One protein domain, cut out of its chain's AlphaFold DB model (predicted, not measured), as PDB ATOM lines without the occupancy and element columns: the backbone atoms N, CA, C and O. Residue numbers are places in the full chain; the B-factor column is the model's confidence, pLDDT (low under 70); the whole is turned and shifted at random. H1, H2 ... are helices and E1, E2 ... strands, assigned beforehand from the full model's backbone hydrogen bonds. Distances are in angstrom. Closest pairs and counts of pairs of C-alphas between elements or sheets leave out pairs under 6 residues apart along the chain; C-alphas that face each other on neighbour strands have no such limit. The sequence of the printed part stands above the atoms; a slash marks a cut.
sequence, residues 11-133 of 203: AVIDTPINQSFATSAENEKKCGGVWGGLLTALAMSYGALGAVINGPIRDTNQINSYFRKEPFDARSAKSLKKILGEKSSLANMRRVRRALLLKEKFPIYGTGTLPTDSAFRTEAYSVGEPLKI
ATOM      1  N   ALA A  11      40.540  33.818 -54.313       93.25
ATOM      2  CA  ALA A  11      40.511  32.507 -53.675       93.25
ATOM      3  C   ALA A  11      39.521  32.508 -52.502       93.25
ATOM      4  O   ALA A  11      39.765  33.187 -51.506       93.25
ATOM      5  N   VAL A  12      38.448  31.723 -52.589       94.06
ATOM      6  CA  VAL A  12      37.516  31.506 -51.473       94.06
ATOM      7  C   VAL A  12      37.796  30.147 -50.840       94.06
ATOM      8  O   VAL A  12      37.822  29.129 -51.531       94.06
ATOM      9  N   ILE A  13      38.048  30.123 -49.531       92.88
ATOM     10  CA  ILE A  13      38.271  28.887 -48.776       92.88
ATOM     11  C   ILE A  13      37.266  28.811 -47.640       92.88
ATOM     12  O   ILE A  13      37.251  29.675 -46.765       92.88
ATOM     13  N   ASP A  14      36.490  27.732 -47.620       91.44
ATOM     14  CA  ASP A  14      35.665  27.377 -46.478       91.44
ATOM     15  C   ASP A  14      36.354  26.305 -45.632       91.44
ATOM     16  O   ASP A  14      36.708  25.230 -46.119       91.44
ATOM     17  N   THR A  15      36.570  26.613 -44.355       84.88
ATOM     18  CA  THR A  15      37.100  25.664 -43.370       84.88
ATOM     19  C   THR A  15      36.167  25.640 -42.173       84.88
ATOM     20  O   THR A  15      36.499  26.175 -41.113       84.88
ATOM     21  N   PRO A  16      34.968  25.056 -42.334       69.81
ATOM     22  CA  PRO A  16      33.949  25.129 -41.312       69.81
ATOM     23  C   PRO A  16      34.444  24.382 -40.073       69.81
ATOM     24  O   PRO A  16      34.682  23.171 -40.090       69.81
ATOM     25  N   ILE A  17      34.593  25.111 -38.969       64.00
ATOM     26  CA  ILE A  17      34.854  24.524 -37.656       64.00
ATOM     27  C   ILE A  17      33.510  23.993 -37.144       64.00
ATOM     28  O   ILE A  17      32.873  24.573 -36.273       64.00
ATOM     29  N   ASN A  18      33.037  22.893 -37.730       53.84
ATOM     30  CA  ASN A  18      31.716  22.313 -37.450       53.84
ATOM     31  C   ASN A  18      31.625  21.578 -36.100       53.84
ATOM     32  O   ASN A  18      30.717  20.776 -35.891       53.84
ATOM     33  N   GLN A  19      32.554  21.805 -35.171       53.53
ATOM     34  CA  GLN A  19      32.503  21.192 -33.848       53.53
ATOM     35  C   GLN A  19      32.750  22.227 -32.761       53.53
ATOM     36  O   GLN A  19      33.823  22.815 -32.667       53.53
ATOM     37  N   SER A  20      31.752  22.388 -31.894       54.34
ATOM     38  CA  SER A  20      31.953  22.909 -30.548       54.34
ATOM     39  C   SER A  20      32.944  21.984 -29.840       54.34
ATOM     40  O   SER A  20      32.694  20.782 -29.722       54.34
ATOM     41  N   PHE A  21      34.086  22.510 -29.409       55.03
ATOM     42  CA  PHE A  21      35.065  21.716 -28.669       55.03
ATOM     43  C   PHE A  21      34.753  21.783 -27.178       55.03
ATOM     44  O   PHE A  21      34.515  22.865 -26.641       55.03
ATOM     45  N   ALA A  22      34.759  20.631 -26.507       57.31
ATOM     46  CA  ALA A  22      34.494  20.558 -25.076       57.31
ATOM     47  C   ALA A  22      35.654  21.141 -24.247       57.31
ATOM     48  O   ALA A  22      35.437  21.582 -23.120       57.31
ATOM     49  N   THR A  23      36.880  21.169 -24.796       64.31
ATOM     50  CA  THR A  23      38.085  21.654 -24.099       64.31
ATOM     51  C   THR A  23      39.055  22.434 -25.003       64.31
ATOM     52  O   THR A  23      39.160  22.185 -26.207       64.31
ATOM     53  N   SER A  24      39.847  23.343 -24.415       59.78
ATOM     54  CA  SER A  24      40.893  24.105 -25.124       59.78
ATOM     55  C   SER A  24      41.982  23.212 -25.737       59.78
ATOM     56  O   SER A  24      42.488  23.512 -26.814       59.78
ATOM     57  N   ALA A  25      42.299  22.077 -25.105       64.38
ATOM     58  CA  ALA A  25      43.305  21.129 -25.594       64.38
ATOM     59  C   ALA A  25      42.849  20.354 -26.850       64.38
ATOM     60  O   ALA A  25      43.671  19.965 -27.681       64.38
ATOM     61  N   GLU A  26      41.543  20.121 -27.011       63.38
ATOM     62  CA  GLU A  26      40.971  19.547 -28.237       63.38
ATOM     63  C   GLU A  26      40.918  20.579 -29.367       63.38
ATOM     64  O   GLU A  26      41.200  20.243 -30.520       63.38
ATOM     65  N   ASN A  27      40.632  21.839 -29.025       60.06
ATOM     66  CA  ASN A  27      40.651  22.962 -29.959       60.06
ATOM     67  C   ASN A  27      42.059  23.174 -30.561       60.06
ATOM     68  O   ASN A  27      42.219  23.269 -31.780       60.06
ATOM     69  N   GLU A  28      43.104  23.124 -29.726       57.66
ATOM     70  CA  GLU A  28      44.512  23.223 -30.149       57.66
ATOM     71  C   GLU A  28      44.971  22.086 -31.074       57.66
ATOM     72  O   GLU A  28      45.957  22.235 -31.801       57.66
ATOM     73  N   LYS A  29      44.280  20.938 -31.082       59.28
ATOM     74  CA  LYS A  29      44.613  19.798 -31.951       59.28
ATOM     75  C   LYS A  29      44.026  19.916 -33.359       59.28
ATOM     76  O   LYS A  29      44.620  19.365 -34.284       59.28
ATOM     77  N   LYS A  30      42.942  20.669 -33.557       61.19
ATOM     78  CA  LYS A  30      42.221  20.731 -34.843       61.19
ATOM     79  C   LYS A  30      42.355  22.060 -35.586       61.19
ATOM     80  O   LYS A  30      42.276  22.063 -36.808       61.19
ATOM     81  N   CYS A  31      42.580  23.170 -34.884       68.38
ATOM     82  CA  CYS A  31      42.575  24.490 -35.505       68.38
ATOM     83  C   CYS A  31      43.996  24.941 -35.891       68.38
ATOM     84  O   CYS A  31      44.910  24.929 -35.067       68.38
ATOM     85  N   GLY A  32      44.186  25.347 -37.146       80.56
ATOM     86  CA  GLY A  32      45.431  25.923 -37.656       80.56
ATOM     87  C   GLY A  32      45.131  27.002 -38.690       80.56
ATOM     88  O   GLY A  32      44.087  26.957 -39.332       80.56
ATOM     89  N   GLY A  33      46.027  27.975 -38.852       88.19
ATOM     90  CA  GLY A  33      45.919  29.001 -39.882       88.19
ATOM     91  C   GLY A  33      45.997  28.377 -41.276       88.19
ATOM     92  O   GLY A  33      47.062  27.912 -41.696       88.19
ATOM     93  N   VAL A  34      44.870  28.361 -41.987       89.25
ATOM     94  CA  VAL A  34      44.713  27.641 -43.264       89.25
ATOM     95  C   VAL A  34      45.247  28.432 -44.453       89.25
ATOM     96  O   VAL A  34      45.635  27.847 -45.463       89.25
ATOM     97  N   TRP A  35      45.357  29.753 -44.300       92.56
ATOM     98  CA  TRP A  35      46.006  30.649 -45.249       92.56
ATOM     99  C   TRP A  35      47.207  31.341 -44.607       92.56
ATOM    100  O   TRP A  35      47.122  31.806 -43.475       92.56
ATOM    101  N   GLY A  36      48.328  31.427 -45.322       91.88
ATOM    102  CA  GLY A  36      49.569  32.033 -44.829       91.88
ATOM    103  C   GLY A  36      50.432  32.574 -45.963       91.88
ATOM    104  O   GLY A  36      50.021  32.553 -47.126       91.88
ATOM    105  N   GLY A  37      51.652  33.018 -45.656       89.06
ATOM    106  CA  GLY A  37      52.468  33.775 -46.611       89.06
ATOM    107  C   GLY A  37      52.832  32.985 -47.866       89.06
ATOM    108  O   GLY A  37      52.785  33.520 -48.971       89.06
ATOM    109  N   LEU A  38      53.079  31.678 -47.742       87.19
ATOM    110  CA  LEU A  38      53.357  30.835 -48.908       87.19
ATOM    111  C   LEU A  38      52.164  30.735 -49.870       87.19
ATOM    112  O   LEU A  38      52.359  30.813 -51.082       87.19
ATOM    113  N   LEU A  39      50.945  30.562 -49.347       91.19
ATOM    114  CA  LEU A  39      49.742  30.506 -50.183       91.19
ATOM    115  C   LEU A  39      49.462  31.864 -50.821       91.19
ATOM    116  O   LEU A  39      49.185  31.898 -52.014       91.19
ATOM    117  N   THR A  40      49.661  32.963 -50.088       90.06
ATOM    118  CA  THR A  40      49.628  34.316 -50.656       90.06
ATOM    119  C   THR A  40      50.602  34.444 -51.822       90.06
ATOM    120  O   THR A  40      50.202  34.771 -52.934       90.06
ATOM    121  N   ALA A  41      51.880  34.121 -51.614       85.62
ATOM    122  CA  ALA A  41      52.895  34.263 -52.653       85.62
ATOM    123  C   ALA A  41      52.597  33.397 -53.891       85.62
ATOM    124  O   ALA A  41      52.836  33.830 -55.020       85.62
ATOM    125  N   LEU A  42      52.055  32.189 -53.700       86.94
ATOM    126  CA  LEU A  42      51.635  31.323 -54.802       86.94
ATOM    127  C   LEU A  42      50.399  31.861 -55.522       86.94
ATOM    128  O   LEU A  42      50.435  31.955 -56.744       86.94
ATOM    129  N   ALA A  43      49.343  32.246 -54.805       88.12
ATOM    130  CA  ALA A  43      48.124  32.802 -55.395       88.12
ATOM    131  C   ALA A  43      48.450  34.026 -56.260       88.12
ATOM    132  O   ALA A  43      48.036  34.125 -57.413       88.12
ATOM    133  N   MET A  44      49.323  34.892 -55.750       81.94
ATOM    134  CA  MET A  44      49.843  36.030 -56.501       81.94
ATOM    135  C   MET A  44      50.657  35.621 -57.729       81.94
ATOM    136  O   MET A  44      50.574  36.282 -58.761       81.94
ATOM    137  N   SER A  45      51.427  34.530 -57.652       79.56
ATOM    138  CA  SER A  45      52.174  33.997 -58.803       79.56
ATOM    139  C   SER A  45      51.266  33.545 -59.944       79.56
ATOM    140  O   SER A  45      51.672  33.630 -61.103       79.56
ATOM    141  N   TYR A  46      50.048  33.116 -59.605       80.19
ATOM    142  CA  TYR A  46      48.997  32.721 -60.541       80.19
ATOM    143  C   TYR A  46      48.103  33.893 -60.981       80.19
ATOM    144  O   TYR A  46      47.284  33.724 -61.875       80.19
ATOM    145  N   GLY A  47      48.303  35.097 -60.431       76.62
ATOM    146  CA  GLY A  47      47.580  36.305 -60.836       76.62
ATOM    147  C   GLY A  47      46.288  36.583 -60.063       76.62
ATOM    148  O   GLY A  47      45.538  37.472 -60.468       76.62
ATOM    149  N   ALA A  48      46.049  35.887 -58.948       84.12
ATOM    150  CA  ALA A  48      44.887  36.131 -58.098       84.12
ATOM    151  C   ALA A  48      44.826  37.590 -57.594       84.12
ATOM    152  O   ALA A  48      45.854  38.276 -57.452       84.12
ATOM    153  N   LEU A  49      43.613  38.076 -57.329       82.75
ATOM    154  CA  LEU A  49      43.350  39.421 -56.813       82.75
ATOM    155  C   LEU A  49      43.394  39.492 -55.286       82.75
ATOM    156  O   LEU A  49      43.886  40.482 -54.756       82.75
ATOM    157  N   GLY A  50      42.962  38.437 -54.601       89.25
ATOM    158  CA  GLY A  50      42.898  38.382 -53.144       89.25
ATOM    159  C   GLY A  50      42.449  37.011 -52.645       89.25
ATOM    160  O   GLY A  50      42.390  36.047 -53.416       89.25
ATOM    161  N   ALA A  51      42.131  36.929 -51.355       93.12
ATOM    162  CA  ALA A  51      41.554  35.729 -50.760       93.12
ATOM    163  C   ALA A  51      40.516  36.047 -49.668       93.12
ATOM    164  O   ALA A  51      40.697  36.976 -48.881       93.12
ATOM    165  N   VAL A  52      39.459  35.237 -49.594       93.75
ATOM    166  CA  VAL A  52      38.436  35.256 -48.539       93.75
ATOM    167  C   VAL A  52      38.397  33.883 -47.878       93.75
ATOM    168  O   VAL A  52      38.178  32.867 -48.532       93.75
ATOM    169  N   ILE A  53      38.644  33.845 -46.574       93.50
ATOM    170  CA  ILE A  53      38.862  32.619 -45.813       93.50
ATOM    171  C   ILE A  53      37.833  32.553 -44.684       93.50
ATOM    172  O   ILE A  53      37.922  33.303 -43.711       93.50
ATOM    173  N   ASN A  54      36.885  31.619 -44.759       91.56
ATOM    174  CA  ASN A  54      36.067  31.255 -43.604       91.56
ATOM    175  C   ASN A  54      36.887  30.357 -42.665       91.56
ATOM    176  O   ASN A  54      36.730  29.135 -42.617       91.56
ATOM    177  N   GLY A  55      37.846  30.981 -41.981       88.94
ATOM    178  CA  GLY A  55      38.824  30.332 -41.118       88.94
ATOM    179  C   GLY A  55      39.974  31.263 -40.722       88.94
ATOM    180  O   GLY A  55      40.119  32.362 -41.272       88.94
ATOM    181  N   PRO A  56      40.812  30.837 -39.761       88.62
ATOM    182  CA  PRO A  56      41.939  31.635 -39.312       88.62
ATOM    183  C   PRO A  56      43.059  31.681 -40.358       88.62
ATOM    184  O   PRO A  56      43.335  30.708 -41.065       88.62
ATOM    185  N   ILE A  57      43.770  32.805 -40.394       91.88
ATOM    186  CA  ILE A  57      44.958  33.019 -41.229       91.88
ATOM    187  C   ILE A  57      46.224  33.120 -40.374       91.88
ATOM    188  O   ILE A  57      46.171  33.306 -39.159       91.88
ATOM    189  N   ARG A  58      47.390  33.022 -41.004       91.62
ATOM    190  CA  ARG A  58      48.698  33.118 -40.352       91.62
ATOM    191  C   ARG A  58      49.683  33.935 -41.171       91.62
ATOM    192  O   ARG A  58      49.374  34.398 -42.263       91.62
ATOM    193  N   ASP A  59      50.886  34.096 -40.624       91.19
ATOM    194  CA  ASP A  59      52.004  34.782 -41.274       91.19
ATOM    195  C   ASP A  59      51.689  36.239 -41.680       91.19
ATOM    196  O   ASP A  59      52.258  36.760 -42.637       91.19
ATOM    197  N   THR A  60      50.808  36.932 -40.950       87.50
ATOM    198  CA  THR A  60      50.360  38.297 -41.295       87.50
ATOM    199  C   THR A  60      51.523  39.277 -41.455       87.50
ATOM    200  O   THR A  60      51.543  40.061 -42.400       87.50
ATOM    201  N   ASN A  61      52.550  39.188 -40.606       85.12
ATOM    202  CA  ASN A  61      53.760  40.006 -40.732       85.12
ATOM    203  C   ASN A  61      54.546  39.724 -42.023       85.12
ATOM    204  O   ASN A  61      55.025  40.660 -42.655       85.12
ATOM    205  N   GLN A  62      54.659  38.456 -42.425       84.38
ATOM    206  CA  GLN A  62      55.342  38.046 -43.658       84.38
ATOM    207  C   GLN A  62      54.538  38.457 -44.897       84.38
ATOM    208  O   GLN A  62      55.099  38.942 -45.872       84.38
ATOM    209  N   ILE A  63      53.214  38.310 -44.854       85.56
ATOM    210  CA  ILE A  63      52.322  38.799 -45.908       85.56
ATOM    211  C   ILE A  63      52.499  40.310 -46.071       85.56
ATOM    212  O   ILE A  63      52.730  40.793 -47.176       85.56
ATOM    213  N   ASN A  64      52.464  41.053 -44.963       81.38
ATOM    214  CA  ASN A  64      52.644  42.501 -44.973       81.38
ATOM    215  C   ASN A  64      54.043  42.916 -45.448       81.38
ATOM    216  O   ASN A  64      54.179  43.964 -46.081       81.38
ATOM    217  N   SER A  65      55.084  42.116 -45.188       79.56
ATOM    218  CA  SER A  65      56.441  42.421 -45.655       79.56
ATOM    219  C   SER A  65      56.584  42.300 -47.173       79.56
ATOM    220  O   SER A  65      57.436  42.972 -47.746       79.56
ATOM    221  N   TYR A  66      55.740  41.511 -47.851       74.25
ATOM    222  CA  TYR A  66      55.780  41.383 -49.312       74.25
ATOM    223  C   TYR A  66      55.468  42.688 -50.057       74.25
ATOM    224  O   TYR A  66      55.915  42.866 -51.190       74.25
ATOM    225  N   PHE A  67      54.730  43.596 -49.419       70.88
ATOM    226  CA  PHE A  67      54.351  44.903 -49.967       70.88
ATOM    227  C   PHE A  67      55.298  46.028 -49.537       70.88
ATOM    228  O   PHE A  67      55.166  47.171 -49.969       70.88
ATOM    229  N   ARG A  68      56.283  45.716 -48.690       69.06
ATOM    230  CA  ARG A  68      57.345  46.645 -48.295       69.06
ATOM    231  C   ARG A  68      58.525  46.503 -49.255       69.06
ATOM    232  O   ARG A  68      58.666  45.508 -49.958       69.06
ATOM    233  N   LYS A  69      59.454  47.466 -49.243       66.62
ATOM    234  CA  LYS A  69      60.727  47.376 -49.998       66.62
ATOM    235  C   LYS A  69      61.682  46.286 -49.467       66.62
ATOM    236  O   LYS A  69      62.838  46.222 -49.883       66.62
ATOM    237  N   GLU A  70      61.214  45.440 -48.560       67.56
ATOM    238  CA  GLU A  70      61.977  44.376 -47.925       67.56
ATOM    239  C   GLU A  70      62.161  43.181 -48.883       67.56
ATOM    240  O   GLU A  70      61.335  42.927 -49.767       67.56
ATOM    241  N   PRO A  71      63.274  42.440 -48.776       66.81
ATOM    242  CA  PRO A  71      63.428  41.189 -49.503       66.81
ATOM    243  C   PRO A  71      62.412  40.149 -49.011       66.81
ATOM    244  O   PRO A  71      62.050  40.127 -47.838       66.81
ATOM    245  N   PHE A  72      61.999  39.240 -49.902       67.62
ATOM    246  CA  PHE A  72      61.258  38.044 -49.497       67.62
ATOM    247  C   PHE A  72      62.004  37.324 -48.380       67.62
ATOM    248  O   PHE A  72      63.221  37.129 -48.470       67.62
ATOM    249  N   ASP A  73      61.272  36.863 -47.372       73.44
ATOM    250  CA  ASP A  73      61.874  36.035 -46.348       73.44
ATOM    251  C   ASP A  73      62.464  34.756 -46.977       73.44
ATOM    252  O   ASP A  73      61.939  34.175 -47.940       73.44
ATOM    253  N   ALA A  74      63.587  34.301 -46.424       76.06
ATOM    254  CA  ALA A  74      64.345  33.193 -46.995       76.06
ATOM    255  C   ALA A  74      63.537  31.880 -47.044       76.06
ATOM    256  O   ALA A  74      63.754  31.042 -47.927       76.06
ATOM    257  N   ARG A  75      62.587  31.699 -46.117       76.25
ATOM    258  CA  ARG A  75      61.760  30.491 -46.008       76.25
ATOM    259  C   ARG A  75      60.730  30.424 -47.137       76.25
ATOM    260  O   ARG A  75      60.611  29.370 -47.772       76.25
ATOM    261  N   SER A  76      60.050  31.526 -47.448       71.69
ATOM    262  CA  SER A  76      59.148  31.628 -48.604       71.69
ATOM    263  C   SER A  76      59.899  31.436 -49.905       71.69
ATOM    264  O   SER A  76      59.467  30.648 -50.743       71.69
ATOM    265  N   ALA A  77      61.065  32.072 -50.060       73.62
ATOM    266  CA  ALA A  77      61.874  31.922 -51.266       73.62
ATOM    267  C   ALA A  77      62.261  30.451 -51.515       73.62
ATOM    268  O   ALA A  77      62.119  29.948 -52.632       73.62
ATOM    269  N   LYS A  78      62.692  29.725 -50.474       80.31
ATOM    270  CA  LYS A  78      62.999  28.287 -50.565       80.31
ATOM    271  C   LYS A  78      61.759  27.445 -50.894       80.31
ATOM    272  O   LYS A  78      61.842  26.515 -51.694       80.31
ATOM    273  N   SER A  79      60.614  27.775 -50.303       76.19
ATOM    274  CA  SER A  79      59.360  27.038 -50.500       76.19
ATOM    275  C   SER A  79      58.789  27.234 -51.906       76.19
ATOM    276  O   SER A  79      58.420  26.261 -52.560       76.19
ATOM    277  N   LEU A  80      58.814  28.465 -52.425       72.12
ATOM    278  CA  LEU A  80      58.440  28.775 -53.806       72.12
ATOM    279  C   LEU A  80      59.335  28.038 -54.806       72.12
ATOM    280  O   LEU A  80      58.827  27.451 -55.759       72.12
ATOM    281  N   LYS A  81      60.653  27.998 -54.560       77.69
ATOM    282  CA  LYS A  81      61.596  27.211 -55.371       77.69
ATOM    283  C   LYS A  81      61.225  25.733 -55.427       77.69
ATOM    284  O   LYS A  81      61.214  25.152 -56.508       77.69
ATOM    285  N   LYS A  82      60.872  25.146 -54.282       80.00
ATOM    286  CA  LYS A  82      60.452  23.742 -54.190       80.00
ATOM    287  C   LYS A  82      59.162  23.465 -54.973       80.00
ATOM    288  O   LYS A  82      59.069  22.431 -55.620       80.00
ATOM    289  N   ILE A  83      58.177  24.363 -54.907       74.19
ATOM    290  CA  ILE A  83      56.844  24.150 -55.503       74.19
ATOM    291  C   ILE A  83      56.835  24.411 -57.011       74.19
ATOM    292  O   ILE A  83      56.153  23.703 -57.751       74.19
ATOM    293  N   LEU A  84      57.579  25.424 -57.458       70.44
ATOM    294  CA  LEU A  84      57.566  25.888 -58.846       70.44
ATOM    295  C   LEU A  84      58.714  25.296 -59.683       70.44
ATOM    296  O   LEU A  84      58.672  25.390 -60.904       70.44
ATOM    297  N   GLY A  85      59.720  24.672 -59.058       72.31
ATOM    298  CA  GLY A  85      60.914  24.144 -59.728       72.31
ATOM    299  C   GLY A  85      61.967  25.221 -60.025       72.31
ATOM    300  O   GLY A  85      61.668  26.409 -60.082       72.31
ATOM    301  N   GLU A  86      63.229  24.831 -60.217       67.44
ATOM    302  CA  GLU A  86      64.376  25.758 -60.193       67.44
ATOM    303  C   GLU A  86      64.342  26.823 -61.306       67.44
ATOM    304  O   GLU A  86      64.425  28.020 -61.015       67.44
ATOM    305  N   LYS A  87      64.105  26.411 -62.563       58.84
ATOM    306  CA  LYS A  87      64.011  27.314 -63.728       58.84
ATOM    307  C   LYS A  87      62.800  28.247 -63.652       58.84
ATOM    308  O   LYS A  87      62.932  29.447 -63.891       58.84
ATOM    309  N   SER A  88      61.636  27.721 -63.280       56.84
ATOM    310  CA  SER A  88      60.405  28.513 -63.204       56.84
ATOM    311  C   SER A  88      60.360  29.379 -61.945       56.84
ATOM    312  O   SER A  88      59.749  30.438 -61.966       56.84
ATOM    313  N   SER A  89      61.045  29.000 -60.859       63.50
ATOM    314  CA  SER A  89      61.018  29.743 -59.595       63.50
ATOM    315  C   SER A  89      61.597  31.145 -59.704       63.50
ATOM    316  O   SER A  89      61.008  32.064 -59.160       63.50
ATOM    317  N   LEU A  90      62.703  31.350 -60.425       60.81
ATOM    318  CA  LEU A  90      63.314  32.675 -60.569       60.81
ATOM    319  C   LEU A  90      62.427  33.605 -61.405       60.81
ATOM    320  O   LEU A  90      62.228  34.763 -61.035       60.81
ATOM    321  N   ALA A  91      61.855  33.092 -62.497       64.31
ATOM    322  CA  ALA A  91      60.898  33.824 -63.324       64.31
ATOM    323  C   ALA A  91      59.597  34.121 -62.557       64.31
ATOM    324  O   ALA A  91      59.118  35.254 -62.570       64.31
ATOM    325  N   ASN A  92      59.072  33.138 -61.823       62.84
ATOM    326  CA  ASN A  92      57.864  33.284 -61.021       62.84
ATOM    327  C   ASN A  92      58.093  34.201 -59.823       62.84
ATOM    328  O   ASN A  92      57.284  35.078 -59.597       62.84
ATOM    329  N   MET A  93      59.213  34.107 -59.109       65.69
ATOM    330  CA  MET A  93      59.558  35.033 -58.025       65.69
ATOM    331  C   MET A  93      59.678  36.469 -58.535       65.69
ATOM    332  O   MET A  93      59.238  37.390 -57.855       65.69
ATOM    333  N   ARG A  94      60.237  36.683 -59.735       66.62
ATOM    334  CA  ARG A  94      60.252  38.007 -60.376       66.62
ATOM    335  C   ARG A  94      58.846  38.472 -60.749       66.62
ATOM    336  O   ARG A  94      58.533  39.630 -60.505       66.62
ATOM    337  N   ARG A  95      57.995  37.591 -61.289       65.44
ATOM    338  CA  ARG A  95      56.579  37.882 -61.585       65.44
ATOM    339  C   ARG A  95      55.785  38.214 -60.328       65.44
ATOM    340  O   ARG A  95      55.142  39.249 -60.307       65.44
ATOM    341  N   VAL A  96      55.896  37.397 -59.285       63.41
ATOM    342  CA  VAL A  96      55.280  37.607 -57.971       63.41
ATOM    343  C   VAL A  96      55.760  38.923 -57.390       63.41
ATOM    344  O   VAL A  96      54.941  39.750 -57.031       63.41
ATOM    345  N   ARG A  97      57.077  39.168 -57.352       64.31
ATOM    346  CA  ARG A  97      57.636  40.425 -56.837       64.31
ATOM    347  C   ARG A  97      57.170  41.632 -57.646       64.31
ATOM    348  O   ARG A  97      56.870  42.663 -57.064       64.31
ATOM    349  N   ARG A  98      57.086  41.515 -58.972       65.31
ATOM    350  CA  ARG A  98      56.555  42.575 -59.834       65.31
ATOM    351  C   ARG A  98      55.066  42.805 -59.572       65.31
ATOM    352  O   ARG A  98      54.677  43.948 -59.407       65.31
ATOM    353  N   ALA A  99      54.258  41.751 -59.493       60.09
ATOM    354  CA  ALA A  99      52.832  41.837 -59.185       60.09
ATOM    355  C   ALA A  99      52.583  42.432 -57.787       60.09
ATOM    356  O   ALA A  99      51.723  43.288 -57.642       60.09
ATOM    357  N   LEU A 100      53.384  42.044 -56.791       59.62
ATOM    358  CA  LEU A 100      53.389  42.601 -55.434       59.62
ATOM    359  C   LEU A 100      53.670  44.102 -55.426       59.62
ATOM    360  O   LEU A 100      52.930  44.863 -54.815       59.62
ATOM    361  N   LEU A 101      54.731  44.520 -56.120       57.81
ATOM    362  CA  LEU A 101      55.120  45.926 -56.200       57.81
ATOM    363  C   LEU A 101      54.118  46.766 -57.001       57.81
ATOM    364  O   LEU A 101      54.013  47.958 -56.748       57.81
ATOM    365  N   LEU A 102      53.405  46.163 -57.960       61.34
ATOM    366  CA  LEU A 102      52.385  46.844 -58.761       61.34
ATOM    367  C   LEU A 102      51.036  46.965 -58.045       61.34
ATOM    368  O   LEU A 102      50.359  47.966 -58.230       61.34
ATOM    369  N   LYS A 103      50.627  45.954 -57.266       60.03
ATOM    370  CA  LYS A 103      49.302  45.930 -56.624       60.03
ATOM    371  C   LYS A 103      49.226  46.713 -55.313       60.03
ATOM    372  O   LYS A 103      48.126  46.886 -54.807       60.03
ATOM    373  N   GLU A 104      50.360  47.147 -54.752       63.38
ATOM    374  CA  GLU A 104      50.525  47.775 -53.424       63.38
ATOM    375  C   GLU A 104      50.015  46.948 -52.221       63.38
ATOM    376  O   GLU A 104      50.566  47.079 -51.128       63.38
ATOM    377  N   LYS A 105      49.016  46.068 -52.396       71.25
ATOM    378  CA  LYS A 105      48.414  45.161 -51.408       71.25
ATOM    379  C   LYS A 105      47.877  43.885 -52.083       71.25
ATOM    380  O   LYS A 105      47.593  43.861 -53.277       71.25
ATOM    381  N   PHE A 106      47.708  42.820 -51.302       83.88
ATOM    382  CA  PHE A 106      46.912  41.637 -51.652       83.88
ATOM    383  C   PHE A 106      45.939  41.413 -50.494       83.88
ATOM    384  O   PHE A 106      46.380  40.973 -49.427       83.88
ATOM    385  N   PRO A 107      44.663  41.806 -50.641       86.56
ATOM    386  CA  PRO A 107      43.704  41.730 -49.554       86.56
ATOM    387  C   PRO A 107      43.413  40.271 -49.199       86.56
ATOM    388  O   PRO A 107      43.194  39.426 -50.072       86.56
ATOM    389  N   ILE A 108      43.442  39.984 -47.900       90.69
ATOM    390  CA  ILE A 108      43.109  38.678 -47.340       90.69
ATOM    391  C   ILE A 108      42.155  38.924 -46.186       90.69
ATOM    392  O   ILE A 108      42.524  39.571 -45.205       90.69
ATOM    393  N   TYR A 109      40.954  38.379 -46.305       91.12
ATOM    394  CA  TYR A 109      39.938  38.430 -45.266       91.12
ATOM    395  C   TYR A 109      39.851  37.059 -44.610       91.12
ATOM    396  O   TYR A 109      39.781  36.042 -45.296       91.12
ATOM    397  N   GLY A 110      39.909  37.028 -43.284       90.69
ATOM    398  CA  GLY A 110      39.860  35.805 -42.492       90.69
ATOM    399  C   GLY A 110      39.104  36.033 -41.194       90.69
ATOM    400  O   GLY A 110      38.957  37.173 -40.758       90.69
ATOM    401  N   THR A 111      38.667  34.960 -40.537       88.44
ATOM    402  CA  THR A 111      37.896  35.061 -39.281       88.44
ATOM    403  C   THR A 111      38.757  35.385 -38.057       88.44
ATOM    404  O   THR A 111      38.240  35.649 -36.975       88.44
ATOM    405  N   GLY A 112      40.082  35.385 -38.209       87.94
ATOM    406  CA  GLY A 112      41.037  35.729 -37.161       87.94
ATOM    407  C   GLY A 112      42.458  35.323 -37.532       87.94
ATOM    408  O   GLY A 112      42.713  34.846 -38.639       87.94
ATOM    409  N   THR A 113      43.397  35.493 -36.600       88.44
ATOM    410  CA  THR A 113      44.782  35.036 -36.779       88.44
ATOM    411  C   THR A 113      45.106  33.876 -35.843       88.44
ATOM    412  O   THR A 113      44.769  33.910 -34.662       88.44
ATOM    413  N   LEU A 114      45.765  32.840 -36.366       87.00
ATOM    414  CA  LEU A 114      46.231  31.696 -35.585       87.00
ATOM    415  C   LEU A 114      47.622  31.271 -36.081       87.00
ATOM    416  O   LEU A 114      47.740  30.801 -37.211       87.00
ATOM    417  N   PRO A 115      48.692  31.424 -35.279       85.12
ATOM    418  CA  PRO A 115      50.060  31.157 -35.731       85.12
ATOM    419  C   PRO A 115      50.353  29.665 -35.950       85.12
ATOM    420  O   PRO A 115      51.284  29.327 -36.681       85.12
ATOM    421  N   THR A 116      49.570  28.780 -35.330       85.12
ATOM    422  CA  THR A 116      49.655  27.327 -35.510       85.12
ATOM    423  C   THR A 116      49.388  26.966 -36.965       85.12
ATOM    424  O   THR A 116      48.410  27.432 -37.544       85.12
ATOM    425  N   ASP A 117      50.236  26.139 -37.578       80.31
ATOM    426  CA  ASP A 117      49.988  25.691 -38.946       80.31
ATOM    427  C   ASP A 117      48.806  24.708 -39.034       80.31
ATOM    428  O   ASP A 117      48.407  24.078 -38.053       80.31
ATOM    429  N   SER A 118      48.227  24.600 -40.229       79.44
ATOM    430  CA  SER A 118      47.186  23.621 -40.551       79.44
ATOM    431  C   SER A 118      47.746  22.253 -40.964       79.44
ATOM    432  O   SER A 118      46.974  21.354 -41.306       79.44
ATOM    433  N   ALA A 119      49.073  22.069 -40.959       76.56
ATOM    434  CA  ALA A 119      49.684  20.835 -41.437       76.56
ATOM    435  C   ALA A 119      49.246  19.669 -40.547       76.56
ATOM    436  O   ALA A 119      49.286  19.759 -39.323       76.56
ATOM    437  N   PHE A 120      48.807  18.574 -41.173       72.38
ATOM    438  CA  PHE A 120      48.244  17.401 -40.489       72.38
ATOM    439  C   PHE A 120      46.949  17.665 -39.691       72.38
ATOM    440  O   PHE A 120      46.485  16.772 -38.987       72.38
ATOM    441  N   ARG A 121      46.353  18.862 -39.802       75.56
ATOM    442  CA  ARG A 121      45.098  19.247 -39.124       75.56
ATOM    443  C   ARG A 121      43.959  19.486 -40.099       75.56
ATOM    444  O   ARG A 121      42.812  19.186 -39.789       75.56
ATOM    445  N   THR A 122      44.278  20.036 -41.266       77.06
ATOM    446  CA  THR A 122      43.303  20.364 -42.304       77.06
ATOM    447  C   THR A 122      43.865  19.971 -43.659       77.06
ATOM    448  O   THR A 122      45.031  20.233 -43.960       77.06
ATOM    449  N   GLU A 123      43.025  19.369 -44.492       78.94
ATOM    450  CA  GLU A 123      43.335  19.063 -45.884       78.94
ATOM    451  C   GLU A 123      42.264  19.647 -46.804       78.94
ATOM    452  O   GLU A 123      41.112  19.825 -46.411       78.94
ATOM    453  N   ALA A 124      42.659  19.991 -48.029       83.06
ATOM    454  CA  ALA A 124      41.712  20.459 -49.030       83.06
ATOM    455  C   ALA A 124      40.896  19.262 -49.537       83.06
ATOM    456  O   ALA A 124      41.453  18.391 -50.202       83.06
ATOM    457  N   TYR A 125      39.600  19.240 -49.220       86.00
ATOM    458  CA  TYR A 125      38.694  18.142 -49.564       86.00
ATOM    459  C   TYR A 125      38.168  18.233 -51.006       86.00
ATOM    460  O   TYR A 125      38.252  17.268 -51.760       86.00
ATOM    461  N   SER A 126      37.675  19.405 -51.413       88.94
ATOM    462  CA  SER A 126      37.130  19.661 -52.752       88.94
ATOM    463  C   SER A 126      37.596  21.016 -53.296       88.94
ATOM    464  O   SER A 126      38.085  21.873 -52.557       88.94
ATOM    465  N   VAL A 127      37.513  21.187 -54.620       91.31
ATOM    466  CA  VAL A 127      37.859  22.426 -55.335       91.31
ATOM    467  C   VAL A 127      36.876  22.600 -56.485       91.31
ATOM    468  O   VAL A 127      36.696  21.657 -57.246       91.31
ATOM    469  N   GLY A 128      36.286  23.788 -56.621       88.25
ATOM    470  CA  GLY A 128      35.307  24.097 -57.673       88.25
ATOM    471  C   GLY A 128      33.879  23.626 -57.373       88.25
ATOM    472  O   GLY A 128      32.960  23.962 -58.109       88.25
ATOM    473  N   GLU A 129      33.680  22.883 -56.283       93.06
ATOM    474  CA  GLU A 129      32.350  22.521 -55.789       93.06
ATOM    475  C   GLU A 129      31.710  23.698 -55.037       93.06
ATOM    476  O   GLU A 129      32.439  24.453 -54.380       93.06
ATOM    477  N   PRO A 130      30.370  23.840 -55.061       93.44
ATOM    478  CA  PRO A 130      29.685  24.910 -54.349       93.44
ATOM    479  C   PRO A 130      29.995  24.900 -52.847       93.44
ATOM    480  O   PRO A 130      29.875  23.872 -52.174       93.44
ATOM    481  N   LEU A 131      30.359  26.062 -52.310       92.38
ATOM    482  CA  LEU A 131      30.575  26.276 -50.882       92.38
ATOM    483  C   LEU A 131      29.307  26.843 -50.249       92.38
ATOM    484  O   LEU A 131      28.628  27.677 -50.845       92.38
ATOM    485  N   LYS A 132      29.001  26.435 -49.014       92.50
ATOM    486  CA  LYS A 132      27.902  27.014 -48.234       92.50
ATOM    487  C   LYS A 132      28.423  27.563 -46.914       92.50
ATOM    488  O   LYS A 132      28.674  26.806 -45.981       92.50
ATOM    489  N   ILE A 133      28.514  28.887 -46.829       90.12
ATOM    490  CA  ILE A 133      28.955  29.608 -45.634       90.12
ATOM    491  C   ILE A 133      27.731  30.301 -45.033       90.12
ATOM    492  O   ILE A 133      27.195  31.261 -45.586       90.12
TER     493      ILE A 133
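Overview. This is residues 11 to 133 of the 203 residues of the protein "RraA family protein" of Deltaproteobacteria bacterium (UniProt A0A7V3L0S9). A small sheet of three parallel strands, E1, E2 and E3, has a cluster of four helices at one side of it: H2, which only grazes the sheet, sits among H3, H4 and H5, with the long H5 across it. H1 lies away from that cluster, towards the opposite end of the longest axis from H5, and the short last strand E4 lies beyond E1. The printed part has 123 residues with five named helices and four named strands, in the order E1 H1 H2 E2 H3 H4 H5 E3 E4; the sheet's order is E1 E2 E3, and the class is mixed, helices and strands. It is compact, with a radius of gyration of the C-alphas of 15.4 A, yet elongated in outline, spanning 47 by 30 by 26 A.

Arrangement. E1, residues 11 to 14, is an edge strand, parallel to E2, residues 50 to 57, at 21 degrees; N 13 and O 52 are 2.9 A apart, within hydrogen-bond range. E2 bends by 110 degrees at residue 54. E3, residues 108 to 113, the other edge strand, is parallel to E2 at 11 degrees, with N 53 and O 109 within hydrogen-bond range at 2.8 A. H1, residues 24 to 30, touches no helix and is not on the sheet. H2, residues 37 to 45, is the hub and only grazes the sheet, with residues 37 to 44. E1, H1, H2 and E2 form a strand-helix-strand unit, two parallel neighbour strands with helices between them along the chain, and its crossover is right-handed. H2 touches H3, residues 60 to 65, the same way at a steep tilt of 51 degrees; their closest C-alphas, of Gly 37 and Ile 63, are 5.1 A apart. H2 touches H4, residues 74 to 84, the same way at a steep tilt of 48 degrees; their closest C-alphas, of Leu 38 and Ser 76, are 5.9 A apart. H5, residues 86 to 103, touches H2 with residues 92 to 100 alone, about perpendicular at 89 degrees; the closest C-alphas, of Ser 45 and Val 96, are 4.8 A apart. E2, H3, H4, H5 and E3 form a second strand-helix-strand unit. E4, residues 131 to 133, pairs with no named strand. In H2, H3 and H4 every O i to N i+4 pair is within hydrogen-bond range; in H5 12 of 14 are, and in H1 1 of 3, beside 3 of 4 O i to N i+3 pairs.

Along the chain. E1 begins at C-alpha 11 (40.511, 32.507, -53.675). E2 is 13.2 A from first to last C-alpha, H4 15.5 A and H5 25.4 A. H5 ends at C-alpha 103 (49.302, 45.930, -56.624), and E4 at C-alpha 133 (28.955, 29.608, -45.634).

Size, cuts and confidence. The C-alphas farthest apart, of Ala 22 and Lys 87, are 49.1 A apart. The printed part has no cut, and the one long link is E3 to E4, residues 114 to 130. The mean pLDDT of the printed part is 77.3; residues 16 to 31, 68 to 72 and 86 to 104 are under 70.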